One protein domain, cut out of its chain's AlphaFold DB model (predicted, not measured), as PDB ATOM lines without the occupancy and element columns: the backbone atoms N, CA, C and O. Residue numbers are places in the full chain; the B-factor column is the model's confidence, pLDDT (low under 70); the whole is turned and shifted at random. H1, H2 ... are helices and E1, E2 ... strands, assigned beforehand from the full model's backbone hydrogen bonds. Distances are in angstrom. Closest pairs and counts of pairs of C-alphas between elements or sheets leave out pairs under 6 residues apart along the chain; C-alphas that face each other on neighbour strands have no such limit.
ATOM      1  N   ARG A 270      -9.621 -22.223  19.442       47.72
ATOM      2  CA  ARG A 270      -8.395 -21.529  19.091       47.72
ATOM      3  C   ARG A 270      -8.201 -21.353  17.571       47.72
ATOM      4  O   ARG A 270      -7.319 -20.616  17.170       47.72
ATOM      5  N   SER A 271      -9.078 -21.913  16.728       47.66
ATOM      6  CA  SER A 271      -9.247 -21.548  15.318       47.66
ATOM      7  C   SER A 271      -9.536 -20.063  15.068       47.66
ATOM      8  O   SER A 271      -9.332 -19.610  13.950       47.66
ATOM      9  N   SER A 272      -9.976 -19.276  16.061       50.50
ATOM     10  CA  SER A 272     -10.058 -17.813  15.905       50.50
ATOM     11  C   SER A 272      -8.695 -17.122  15.845       50.50
ATOM     12  O   SER A 272      -8.648 -15.925  15.584       50.50
ATOM     13  N   PHE A 273      -7.609 -17.841  16.137       55.88
ATOM     14  CA  PHE A 273      -6.255 -17.292  16.213       55.88
ATOM     15  C   PHE A 273      -5.452 -17.480  14.930       55.88
ATOM     16  O   PHE A 273      -4.238 -17.332  14.963       55.88
ATOM     17  N   CYS A 274      -6.112 -17.844  13.824       60.47
ATOM     18  CA  CYS A 274      -5.456 -18.171  12.558       60.47
ATOM     19  C   CYS A 274      -4.303 -19.181  12.713       60.47
ATOM     20  O   CYS A 274      -3.449 -19.260  11.844       60.47
ATOM     21  N   ILE A 275      -4.264 -19.956  13.808       72.25
ATOM     22  CA  ILE A 275      -3.260 -20.997  14.006       72.25
ATOM     23  C   ILE A 275      -3.678 -22.155  13.100       72.25
ATOM     24  O   ILE A 275      -4.724 -22.771  13.358       72.25
ATOM     25  N   PRO A 276      -2.920 -22.443  12.029       76.12
ATOM     26  CA  PRO A 276      -3.292 -23.486  11.098       76.12
ATOM     27  C   PRO A 276      -3.274 -24.831  11.831       76.12
ATOM     28  O   PRO A 276      -2.301 -25.214  12.483       76.12
ATOM     29  N   ARG A 277      -4.394 -25.553  11.752       87.38
ATOM     30  CA  ARG A 277      -4.470 -26.944  12.202       87.38
ATOM     31  C   ARG A 277      -4.028 -27.820  11.052       87.38
ATOM     32  O   ARG A 277      -4.777 -28.006  10.096       87.38
ATOM     33  N   ILE A 278      -2.820 -28.347  11.160       89.75
ATOM     34  CA  ILE A 278      -2.211 -29.136  10.095       89.75
ATOM     35  C   ILE A 278      -2.249 -30.605  10.498       89.75
ATOM     36  O   ILE A 278      -2.112 -30.961  11.673       89.75
ATOM     37  N   LYS A 279      -2.486 -31.468   9.511       93.62
ATOM     38  CA  LYS A 279      -2.372 -32.918   9.664       93.62
ATOM     39  C   LYS A 279      -0.896 -33.262   9.784       93.62
ATOM     40  O   LYS A 279      -0.165 -33.072   8.816       93.62
ATOM     41  N   ILE A 280      -0.466 -33.746  10.945       94.19
ATOM     42  CA  ILE A 280       0.945 -34.043  11.239       94.19
ATOM     43  C   ILE A 280       1.042 -35.449  11.839       94.19
ATOM     44  O   ILE A 280       0.156 -35.869  12.595       94.19
ATOM     45  N   LYS A 281       2.095 -36.189  11.482       94.81
ATOM     46  CA  LYS A 281       2.436 -37.482  12.100       94.81
ATOM     47  C   LYS A 281       3.151 -37.278  13.435       94.81
ATOM     48  O   LYS A 281       3.852 -36.294  13.639       94.81
ATOM     49  N   GLU A 282       3.062 -38.264  14.321       92.06
ATOM     50  CA  GLU A 282       3.768 -38.239  15.612       92.06
ATOM     51  C   GLU A 282       5.286 -38.004  15.449       92.06
ATOM     52  O   GLU A 282       5.865 -37.184  16.157       92.06
ATOM     53  N   VAL A 283       5.904 -38.647  14.447       91.94
ATOM     54  CA  VAL A 283       7.339 -38.513  14.126       91.94
ATOM     55  C   VAL A 283       7.693 -37.106  13.631       91.94
ATOM     56  O   VAL A 283       8.690 -36.534  14.061       91.94
ATOM     57  N   GLU A 284       6.855 -36.515  12.774       93.44
ATOM     58  CA  GLU A 284       7.051 -35.145  12.278       93.44
ATOM     59  C   GLU A 284       6.962 -34.135  13.431       93.44
ATOM     60  O   GLU A 284       7.812 -33.256  13.570       93.44
ATOM     61  N   LEU A 285       5.964 -34.290  14.310       92.19
ATOM     62  CA  LEU A 285       5.797 -33.408  15.463       92.19
ATOM     63  C   LEU A 285       6.970 -33.522  16.444       92.19
ATOM     64  O   LEU A 285       7.380 -32.515  17.030       92.19
ATOM     65  N   ALA A 286       7.511 -34.732  16.603       90.69
ATOM     66  CA  ALA A 286       8.686 -34.979  17.424       90.69
ATOM     67  C   ALA A 286       9.953 -34.315  16.865       90.69
ATOM     68  O   ALA A 286      10.752 -33.794  17.640       90.69
ATOM     69  N   ALA A 287      10.110 -34.285  15.540       92.00
ATOM     70  CA  ALA A 287      11.236 -33.631  14.876       92.00
ATOM     71  C   ALA A 287      11.176 -32.093  14.972       92.00
ATOM     72  O   ALA A 287      12.204 -31.434  15.112       92.00
ATOM     73  N   ILE A 288       9.976 -31.509  14.935       92.50
ATOM     74  CA  ILE A 288       9.794 -30.049  14.961       92.50
ATOM     75  C   ILE A 288      10.026 -29.461  16.356       92.50
ATOM     76  O   ILE A 288      10.680 -28.425  16.509       92.50
ATOM     77  N   ARG A 289       9.467 -30.108  17.382       92.38
ATOM     78  CA  ARG A 289       9.541 -29.647  18.768       92.38
ATOM     79  C   ARG A 289      10.758 -30.276  19.435       92.38
ATOM     80  O   ARG A 289      10.677 -31.378  19.973       92.38
ATOM     81  N   ALA A 290      11.880 -29.559  19.450       77.56
ATOM     82  CA  ALA A 290      13.006 -29.922  20.306       77.56
ATOM     83  C   ALA A 290      12.474 -30.106  21.744       77.56
ATOM     84  O   ALA A 290      11.786 -29.224  22.256       77.56
ATOM     85  N   ASN A 291      12.725 -31.270  22.356       75.94
ATOM     86  CA  ASN A 291      12.175 -31.751  23.645       75.94
ATOM     87  C   ASN A 291      10.830 -32.499  23.602       75.94
ATOM     88  O   ASN A 291      10.339 -32.921  24.650       75.94
ATOM     89  N   TYR A 292      10.222 -32.724  22.437       69.75
ATOM     90  CA  TYR A 292       9.033 -33.585  22.358       69.75
ATOM     91  C   TYR A 292       9.383 -35.074  22.506       69.75
ATOM     92  O   TYR A 292       8.547 -35.841  22.969       69.75
ATOM     93  N   GLY A 293      10.608 -35.468  22.137       56.03
ATOM     94  CA  GLY A 293      11.062 -36.864  22.120       56.03
ATOM     95  C   GLY A 293      11.580 -37.421  23.450       56.03
ATOM     96  O   GLY A 293      11.733 -38.631  23.566       56.03
ATOM     97  N   THR A 294      11.841 -36.586  24.460       54.66
ATOM     98  CA  THR A 294      12.421 -37.039  25.744       54.66
ATOM     99  C   THR A 294      11.422 -37.075  26.895       54.66
ATOM    100  O   THR A 294      11.715 -37.650  27.940       54.66
ATOM    101  N   LEU A 295      10.228 -36.500  26.722       46.69
ATOM    102  CA  LEU A 295       9.230 -36.393  27.781       46.69
ATOM    103  C   LEU A 295       7.861 -36.903  27.311       46.69
ATOM    104  O   LEU A 295       7.110 -36.184  26.651       46.69
ATOM    105  N   LEU A 296       7.532 -38.097  27.814       47.03
ATOM    106  CA  LEU A 296       6.195 -38.641  28.090       47.03
ATOM    107  C   LEU A 296       5.502 -39.500  27.009       47.03
ATOM    108  O   LEU A 296       5.607 -39.224  25.816       47.03
ATOM    109  N   PRO A 297       4.743 -40.533  27.454       53.19
ATOM    110  CA  PRO A 297       3.866 -41.353  26.619       53.19
ATOM    111  C   PRO A 297       3.009 -40.476  25.715       53.19
ATOM    112  O   PRO A 297       2.562 -39.419  26.163       53.19
ATOM    113  N   ARG A 298       2.778 -40.944  24.478       59.12
ATOM    114  CA  ARG A 298       1.827 -40.407  23.488       59.12
ATOM    115  C   ARG A 298       0.926 -39.331  24.080       59.12
ATOM    116  O   ARG A 298      -0.065 -39.637  24.749       59.12
ATOM    117  N   LYS A 299       1.320 -38.067  23.878       67.88
ATOM    118  CA  LYS A 299       0.566 -36.903  24.361       67.88
ATOM    119  C   LYS A 299      -0.897 -37.032  23.952       67.88
ATOM    120  O   LYS A 299      -1.205 -37.671  22.949       67.88
ATOM    121  N   GLU A 300      -1.795 -36.392  24.700       76.19
ATOM    122  CA  GLU A 300      -3.255 -36.508  24.530       76.19
ATOM    123  C   GLU A 300      -3.732 -36.418  23.071       76.19
ATOM    124  O   GLU A 300      -4.666 -37.121  22.699       76.19
ATOM    125  N   ALA A 301      -3.048 -35.630  22.230       79.56
ATOM    126  CA  ALA A 301      -3.325 -35.525  20.798       79.56
ATOM    127  C   ALA A 301      -3.213 -36.866  20.036       79.56
ATOM    128  O   ALA A 301      -4.040 -37.142  19.174       79.56
ATOM    129  N   PHE A 302      -2.237 -37.716  20.367       89.19
ATOM    130  CA  PHE A 302      -1.998 -39.014  19.715       89.19
ATOM    131  C   PHE A 302      -2.395 -40.213  20.583       89.19
ATOM    132  O   PHE A 302      -2.276 -41.352  20.134       89.19
ATOM    133  N   LYS A 303      -2.900 -39.987  21.804       88.62
ATOM    134  CA  LYS A 303      -3.230 -41.055  22.766       88.62
ATOM    135  C   LYS A 303      -4.176 -42.117  22.190       88.62
ATOM    136  O   LYS A 303      -4.013 -43.293  22.489       88.62
ATOM    137  N   ASN A 304      -5.118 -41.705  21.341       91.06
ATOM    138  CA  ASN A 304      -6.119 -42.590  20.732       91.06
ATOM    139  C   ASN A 304      -5.845 -42.898  19.248       91.06
ATOM    140  O   ASN A 304      -6.635 -43.592  18.615       91.06
ATOM    141  N   ALA A 305      -4.775 -42.352  18.668       90.88
ATOM    142  CA  ALA A 305      -4.476 -42.502  17.249       90.88
ATOM    143  C   ALA A 305      -3.511 -43.684  17.044       90.88
ATOM    144  O   ALA A 305      -2.568 -43.810  17.821       90.88
ATOM    145  N   PRO A 306      -3.676 -44.560  16.036       92.69
ATOM    146  CA  PRO A 306      -2.717 -45.640  15.798       92.69
ATOM    147  C   PRO A 306      -1.309 -45.092  15.463       92.69
ATOM    148  O   PRO A 306      -1.185 -43.943  15.028       92.69
ATOM    149  N   PRO A 307      -0.219 -45.841  15.718       91.12
ATOM    150  CA  PRO A 307       1.131 -45.462  15.286       91.12
ATOM    151  C   PRO A 307       1.167 -45.090  13.802       91.12
ATOM    152  O   PRO A 307       0.639 -45.812  12.966       91.12
ATOM    153  N   GLY A 308       1.739 -43.926  13.485       90.94
ATOM    154  CA  GLY A 308       1.801 -43.404  12.116       90.94
ATOM    155  C   GLY A 308       0.547 -42.670  11.619       90.94
ATOM    156  O   GLY A 308       0.577 -42.126  10.515       90.94
ATOM    157  N   ALA A 309      -0.528 -42.594  12.411       93.50
ATOM    158  CA  ALA A 309      -1.719 -41.835  12.042       93.50
ATOM    159  C   ALA A 309      -1.458 -40.322  11.983       93.50
ATOM    160  O   ALA A 309      -0.710 -39.760  12.786       93.50
ATOM    161  N   TYR A 310      -2.144 -39.655  11.055       94.50
ATOM    162  CA  TYR A 310      -2.190 -38.200  10.985       94.50
ATOM    163  C   TYR A 310      -3.201 -37.656  11.990       94.50
ATOM    164  O   TYR A 310      -4.365 -38.061  11.991       94.50
ATOM    165  N   VAL A 311      -2.779 -36.684  12.795       93.81
ATOM    166  CA  VAL A 311      -3.663 -35.963  13.716       93.81
ATOM    167  C   VAL A 311      -3.609 -34.474  13.401       93.81
ATOM    168  O   VAL A 311      -2.541 -33.914  13.153       93.81
ATOM    169  N   ASN A 312      -4.774 -33.824  13.421       92.31
ATOM    170  CA  ASN A 312      -4.873 -32.371  13.317       92.31
ATOM    171  C   ASN A 312      -4.302 -31.738  14.588       92.31
ATOM    172  O   ASN A 312      -4.952 -31.759  15.636       92.31
ATOM    173  N   THR A 313      -3.103 -31.174  14.486       90.25
ATOM    174  CA  THR A 313      -2.404 -30.555  15.616       90.25
ATOM    175  C   THR A 313      -2.266 -29.058  15.380       90.25
ATOM    176  O   THR A 313      -2.028 -28.609  14.262       90.25
ATOM    177  N   GLU A 314      -2.447 -28.275  16.443       89.12
ATOM    178  CA  GLU A 314      -2.120 -26.849  16.444       89.12
ATOM    179  C   GLU A 314      -0.598 -26.704  16.573       89.12
ATOM    180  O   GLU A 314      -0.001 -27.183  17.550       89.12
ATOM    181  N   ILE A 315       0.019 -26.071  15.577       89.06
ATOM    182  CA  ILE A 315       1.446 -25.753  15.569       89.06
ATOM    183  C   ILE A 315       1.659 -24.255  15.369       89.06
ATOM    184  O   ILE A 315       0.831 -23.583  14.757       89.06
ATOM    185  N   THR A 316       2.742 -23.721  15.925       86.75
ATOM    186  CA  THR A 316       3.114 -22.314  15.719       86.75
ATOM    187  C   THR A 316       3.637 -22.086  14.297       86.75
ATOM    188  O   THR A 316       3.941 -23.033  13.573       86.75
ATOM    189  N   PHE A 317       3.758 -20.824  13.881       84.81
ATOM    190  CA  PHE A 317       4.298 -20.487  12.561       84.81
ATOM    191  C   PHE A 317       5.749 -20.969  12.385       84.81
ATOM    192  O   PHE A 317       6.068 -21.585  11.374       84.81
ATOM    193  N   ASP A 318       6.600 -20.809  13.403       85.81
ATOM    194  CA  ASP A 318       7.984 -21.311  13.371       85.81
ATOM    195  C   ASP A 318       8.038 -22.844  13.289       85.81
ATOM    196  O   ASP A 318       8.866 -23.423  12.583       85.81
ATOM    197  N   GLU A 319       7.137 -23.524  14.007       91.25
ATOM    198  CA  GLU A 319       6.988 -24.979  13.936       91.25
ATOM    199  C   GLU A 319       6.554 -25.423  12.537       91.25
ATOM    200  O   GLU A 319       7.006 -26.451  12.030       91.25
ATOM    201  N   TRP A 320       5.711 -24.629  11.888       89.44
ATOM    202  CA  TRP A 320       5.239 -24.898  10.543       89.44
ATOM    203  C   TRP A 320       6.318 -24.688   9.483       89.44
ATOM    204  O   TRP A 320       6.493 -25.537   8.609       89.44
ATOM    205  N   GLN A 321       7.130 -23.640   9.617       89.06
ATOM    206  CA  GLN A 321       8.298 -23.448   8.761       89.06
ATOM    207  C   GLN A 321       9.282 -24.619   8.859       89.06
ATOM    208  O   GLN A 321       9.831 -25.048   7.843       89.06
ATOM    209  N   ARG A 322       9.476 -25.175  10.063       92.94
ATOM    210  CA  ARG A 322      10.289 -26.385  10.274       92.94
ATOM    211  C   ARG A 322       9.650 -27.627   9.654       92.94
ATOM    212  O   ARG A 322      10.369 -28.425   9.061       92.94
ATOM    213  N   LEU A 323       8.325 -27.778   9.744       93.38
ATOM    214  CA  LEU A 323       7.597 -28.881   9.099       93.38
ATOM    215  C   LEU A 323       7.861 -28.916   7.588       93.38
ATOM    216  O   LEU A 323       8.115 -29.985   7.041       93.38
ATOM    217  N   TRP A 324       7.873 -27.753   6.932       93.31
ATOM    218  CA  TRP A 324       8.206 -27.646   5.509       93.31
ATOM    219  C   TRP A 324       9.642 -28.039   5.165       93.31
ATOM    220  O   TRP A 324       9.921 -28.365   4.023       93.31
ATOM    221  N   VAL A 325      10.578 -27.988   6.109       93.00
ATOM    222  CA  VAL A 325      11.945 -28.471   5.852       93.00
ATOM    223  C   VAL A 325      12.004 -29.999   5.931       93.00
ATOM    224  O   VAL A 325      12.821 -30.616   5.260       93.00
ATOM    225  N   ILE A 326      11.142 -30.606   6.751       92.38
ATOM    226  CA  ILE A 326      11.138 -32.053   7.008       92.38
ATOM    227  C   ILE A 326      10.378 -32.824   5.923       92.38
ATOM    228  O   ILE A 326      10.699 -33.980   5.663       92.38
ATOM    229  N   ARG A 327       9.353 -32.222   5.313       93.00
ATOM    230  CA  ARG A 327       8.561 -32.872   4.263       93.00
ATOM    231  C   ARG A 327       9.237 -32.772   2.905       93.00
ATOM    232  O   ARG A 327       9.627 -31.682   2.501       93.00
ATOM    233  N   ASP A 328       9.220 -33.872   2.159       90.31
ATOM    234  CA  ASP A 328       9.725 -33.923   0.780       90.31
ATOM    235  C   ASP A 328       9.010 -32.906  -0.129       90.31
ATOM    236  O   ASP A 328       9.641 -32.225  -0.933       90.31
ATOM    237  N   ASN A 329       7.703 -32.703   0.083       89.19
ATOM    238  CA  ASN A 329       6.885 -31.736  -0.663       89.19
ATOM    239  C   ASN A 329       6.852 -30.344  -0.010       89.19
ATOM    240  O   ASN A 329       6.023 -29.502  -0.356       89.19
ATOM    241  N   GLY A 330       7.706 -30.079   0.977       87.50
ATOM    242  CA  GLY A 330       7.613 -28.856   1.766       87.50
ATOM    243  C   GLY A 330       7.939 -27.580   0.983       87.50
ATOM    244  O   GLY A 330       7.429 -26.516   1.326       87.50
ATOM    245  N   ALA A 331       8.715 -27.677  -0.101       87.12
ATOM    246  CA  ALA A 331       8.934 -26.562  -1.024       87.12
ATOM    247  C   ALA A 331       7.656 -26.200  -1.800       87.12
ATOM    248  O   ALA A 331       7.329 -25.020  -1.907       87.12
ATOM    249  N   GLU A 332       6.902 -27.198  -2.271       88.94
ATOM    250  CA  GLU A 332       5.621 -26.998  -2.958       88.94
ATOM    251  C   GLU A 332       4.545 -26.492  -1.995       88.94
ATOM    252  O   GLU A 332       3.828 -25.553  -2.323       88.94
ATOM    253  N   GLU A 333       4.460 -27.045  -0.778       86.12
ATOM    254  CA  GLU A 333       3.536 -26.553   0.255       86.12
ATOM    255  C   GLU A 333       3.842 -25.096   0.642       86.12
ATOM    256  O   GLU A 333       2.925 -24.300   0.863       86.12
ATOM    257  N   ARG A 334       5.130 -24.734   0.708       85.69
ATOM    258  CA  ARG A 334       5.577 -23.360   0.952       85.69
ATOM    259  C   ARG A 334       5.207 -22.445  -0.206       85.69
ATOM    260  O   ARG A 334       4.655 -21.374   0.029       85.69
ATOM    261  N   GLN A 335       5.480 -22.865  -1.436       88.38
ATOM    262  CA  GLN A 335       5.151 -22.090  -2.625       88.38
ATOM    263  C   GLN A 335       3.633 -21.904  -2.751       88.38
ATOM    264  O   GLN A 335       3.181 -20.779  -2.885       88.38
ATOM    265  N   ALA A 336       2.834 -22.955  -2.551       85.25
ATOM    266  CA  ALA A 336       1.370 -22.892  -2.557       85.25
ATOM    267  C   ALA A 336       0.790 -21.982  -1.459       85.25
ATOM    268  O   ALA A 336      -0.309 -21.443  -1.611       85.25
ATOM    269  N   TYR A 337       1.494 -21.805  -0.339       83.94
ATOM    270  CA  TYR A 337       1.099 -20.818   0.660       83.94
ATOM    271  C   TYR A 337       1.326 -19.382   0.185       83.94
ATOM    272  O   TYR A 337       0.458 -18.540   0.404       83.94
ATOM    273  N   TYR A 338       2.455 -19.109  -0.469       82.31
ATOM    274  CA  TYR A 338       2.762 -17.776  -0.997       82.31
ATOM    275  C   TYR A 338       1.997 -17.450  -2.287       82.31
ATOM    276  O   TYR A 338       1.608 -16.303  -2.483       82.31
ATOM    277  N   ASP A 339       1.730 -18.451  -3.123       84.38
ATOM    278  CA  ASP A 339       0.964 -18.334  -4.367       84.38
ATOM    279  C   ASP A 339      -0.544 -18.260  -4.120       84.38
ATOM    280  O   ASP A 339      -1.304 -17.890  -5.017       84.38
ATOM    281  N   ASN A 340      -1.010 -18.606  -2.915       80.38
ATOM    282  CA  ASN A 340      -2.401 -18.380  -2.562       80.38
ATOM    283  C   ASN A 340      -2.660 -16.869  -2.600       80.38
ATOM    284  O   ASN A 340      -2.060 -16.157  -1.801       80.38
ATOM    285  N   PRO A 341      -3.581 -16.363  -3.446       58.53
ATOM    286  CA  PRO A 341      -3.770 -14.931  -3.730       58.53
ATOM    287  C   PRO A 341      -4.384 -14.134  -2.567       58.53
ATOM    288  O   PRO A 341      -4.905 -13.040  -2.747       58.53
TER     289      PRO A 341
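Overview. This is residues 270 to 341 of the 441 residues of an uncharacterized protein of Botrytis tulipae (UniProt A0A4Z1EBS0). A short two-stranded ribbon, E1 and E2, stands beside a row of three helices joined at angles: H2 folds back from the end of E1, H3 meets H2 nearly crosswise, and H4 makes a corner with H3. A long loop, residues 289 to 309, and H4 lie towards opposite ends of the longest axis, residues 335 to 341 stick out, and the small turn H1 lies off the start of E1. The printed part has 72 residues, with four named helices and two named strands in the order H1 E1 H2 E2 H3 H4; the sheet has the order E1 - E2, antiparallel, and the class is mixed, helices and strands. The whole is only just compact, close to loose, with a radius of gyration of the C-alphas of 12.9 A and spans of 40 by 29 by 21 A.

Along the chain. H1, residues 270 to 273, begins at C-alpha 270 (-8.395, -21.529, 19.091) and measures 5.6 A. E1, residues 277 to 281, is 12.6 A long, and H2, residues 282 to 288, follows directly and is 10.2 A long. E2, residues 310 to 314, is 12.6 A long and begins at C-alpha 310 (-2.190, -38.200, 10.985). H3, residues 317 to 326, is 14.5 A long. H4, residues 330 to 339, is 13.9 A long and ends at C-alpha 339 (0.964, -18.334, -4.367).

Arrangement. E1 and E2 are antiparallel neighbours, with an angle of 136 degrees between their directions; N 280 and O 311 are 3.0 A apart and N 313 and O 278 are 3.0 A apart, both within hydrogen-bond range. The closest C-alphas of H2 and E2 are those of Glu 282 and Tyr 310, 7.5 A apart. H2 and H3 touch, the closest C-alphas being those of Ile 288 and Glu 319 at 5.9 A; their lines are only just about perpendicular, at 70.3 degrees. H3 and H4 touch only at the corner by their link, with the C-alphas of Trp 324 and Gly 330 closest at 4.0 A; they run opposite ways at a steep tilt of 47 degrees. H4 is apart from H2, E1 and E2, and H1 is apart from H2, E2, H3 and H4. In H2, H3 and H4 every O i to N i+4 pair is within hydrogen-bond range; H1 is too short for such a pair.

Size, cuts and confidence. The two C-alphas farthest apart in the domain, those of Pro 297 and Pro 341, are 41.0 A from each other. The printed part has no cut. The link from H2 to E2, 21 residues, is long; the other links are tight. The mean pLDDT of the printed part is 82.1, and confidence is low, under 70, at residues 270 to 274, residues 292 to 299 and residue 341.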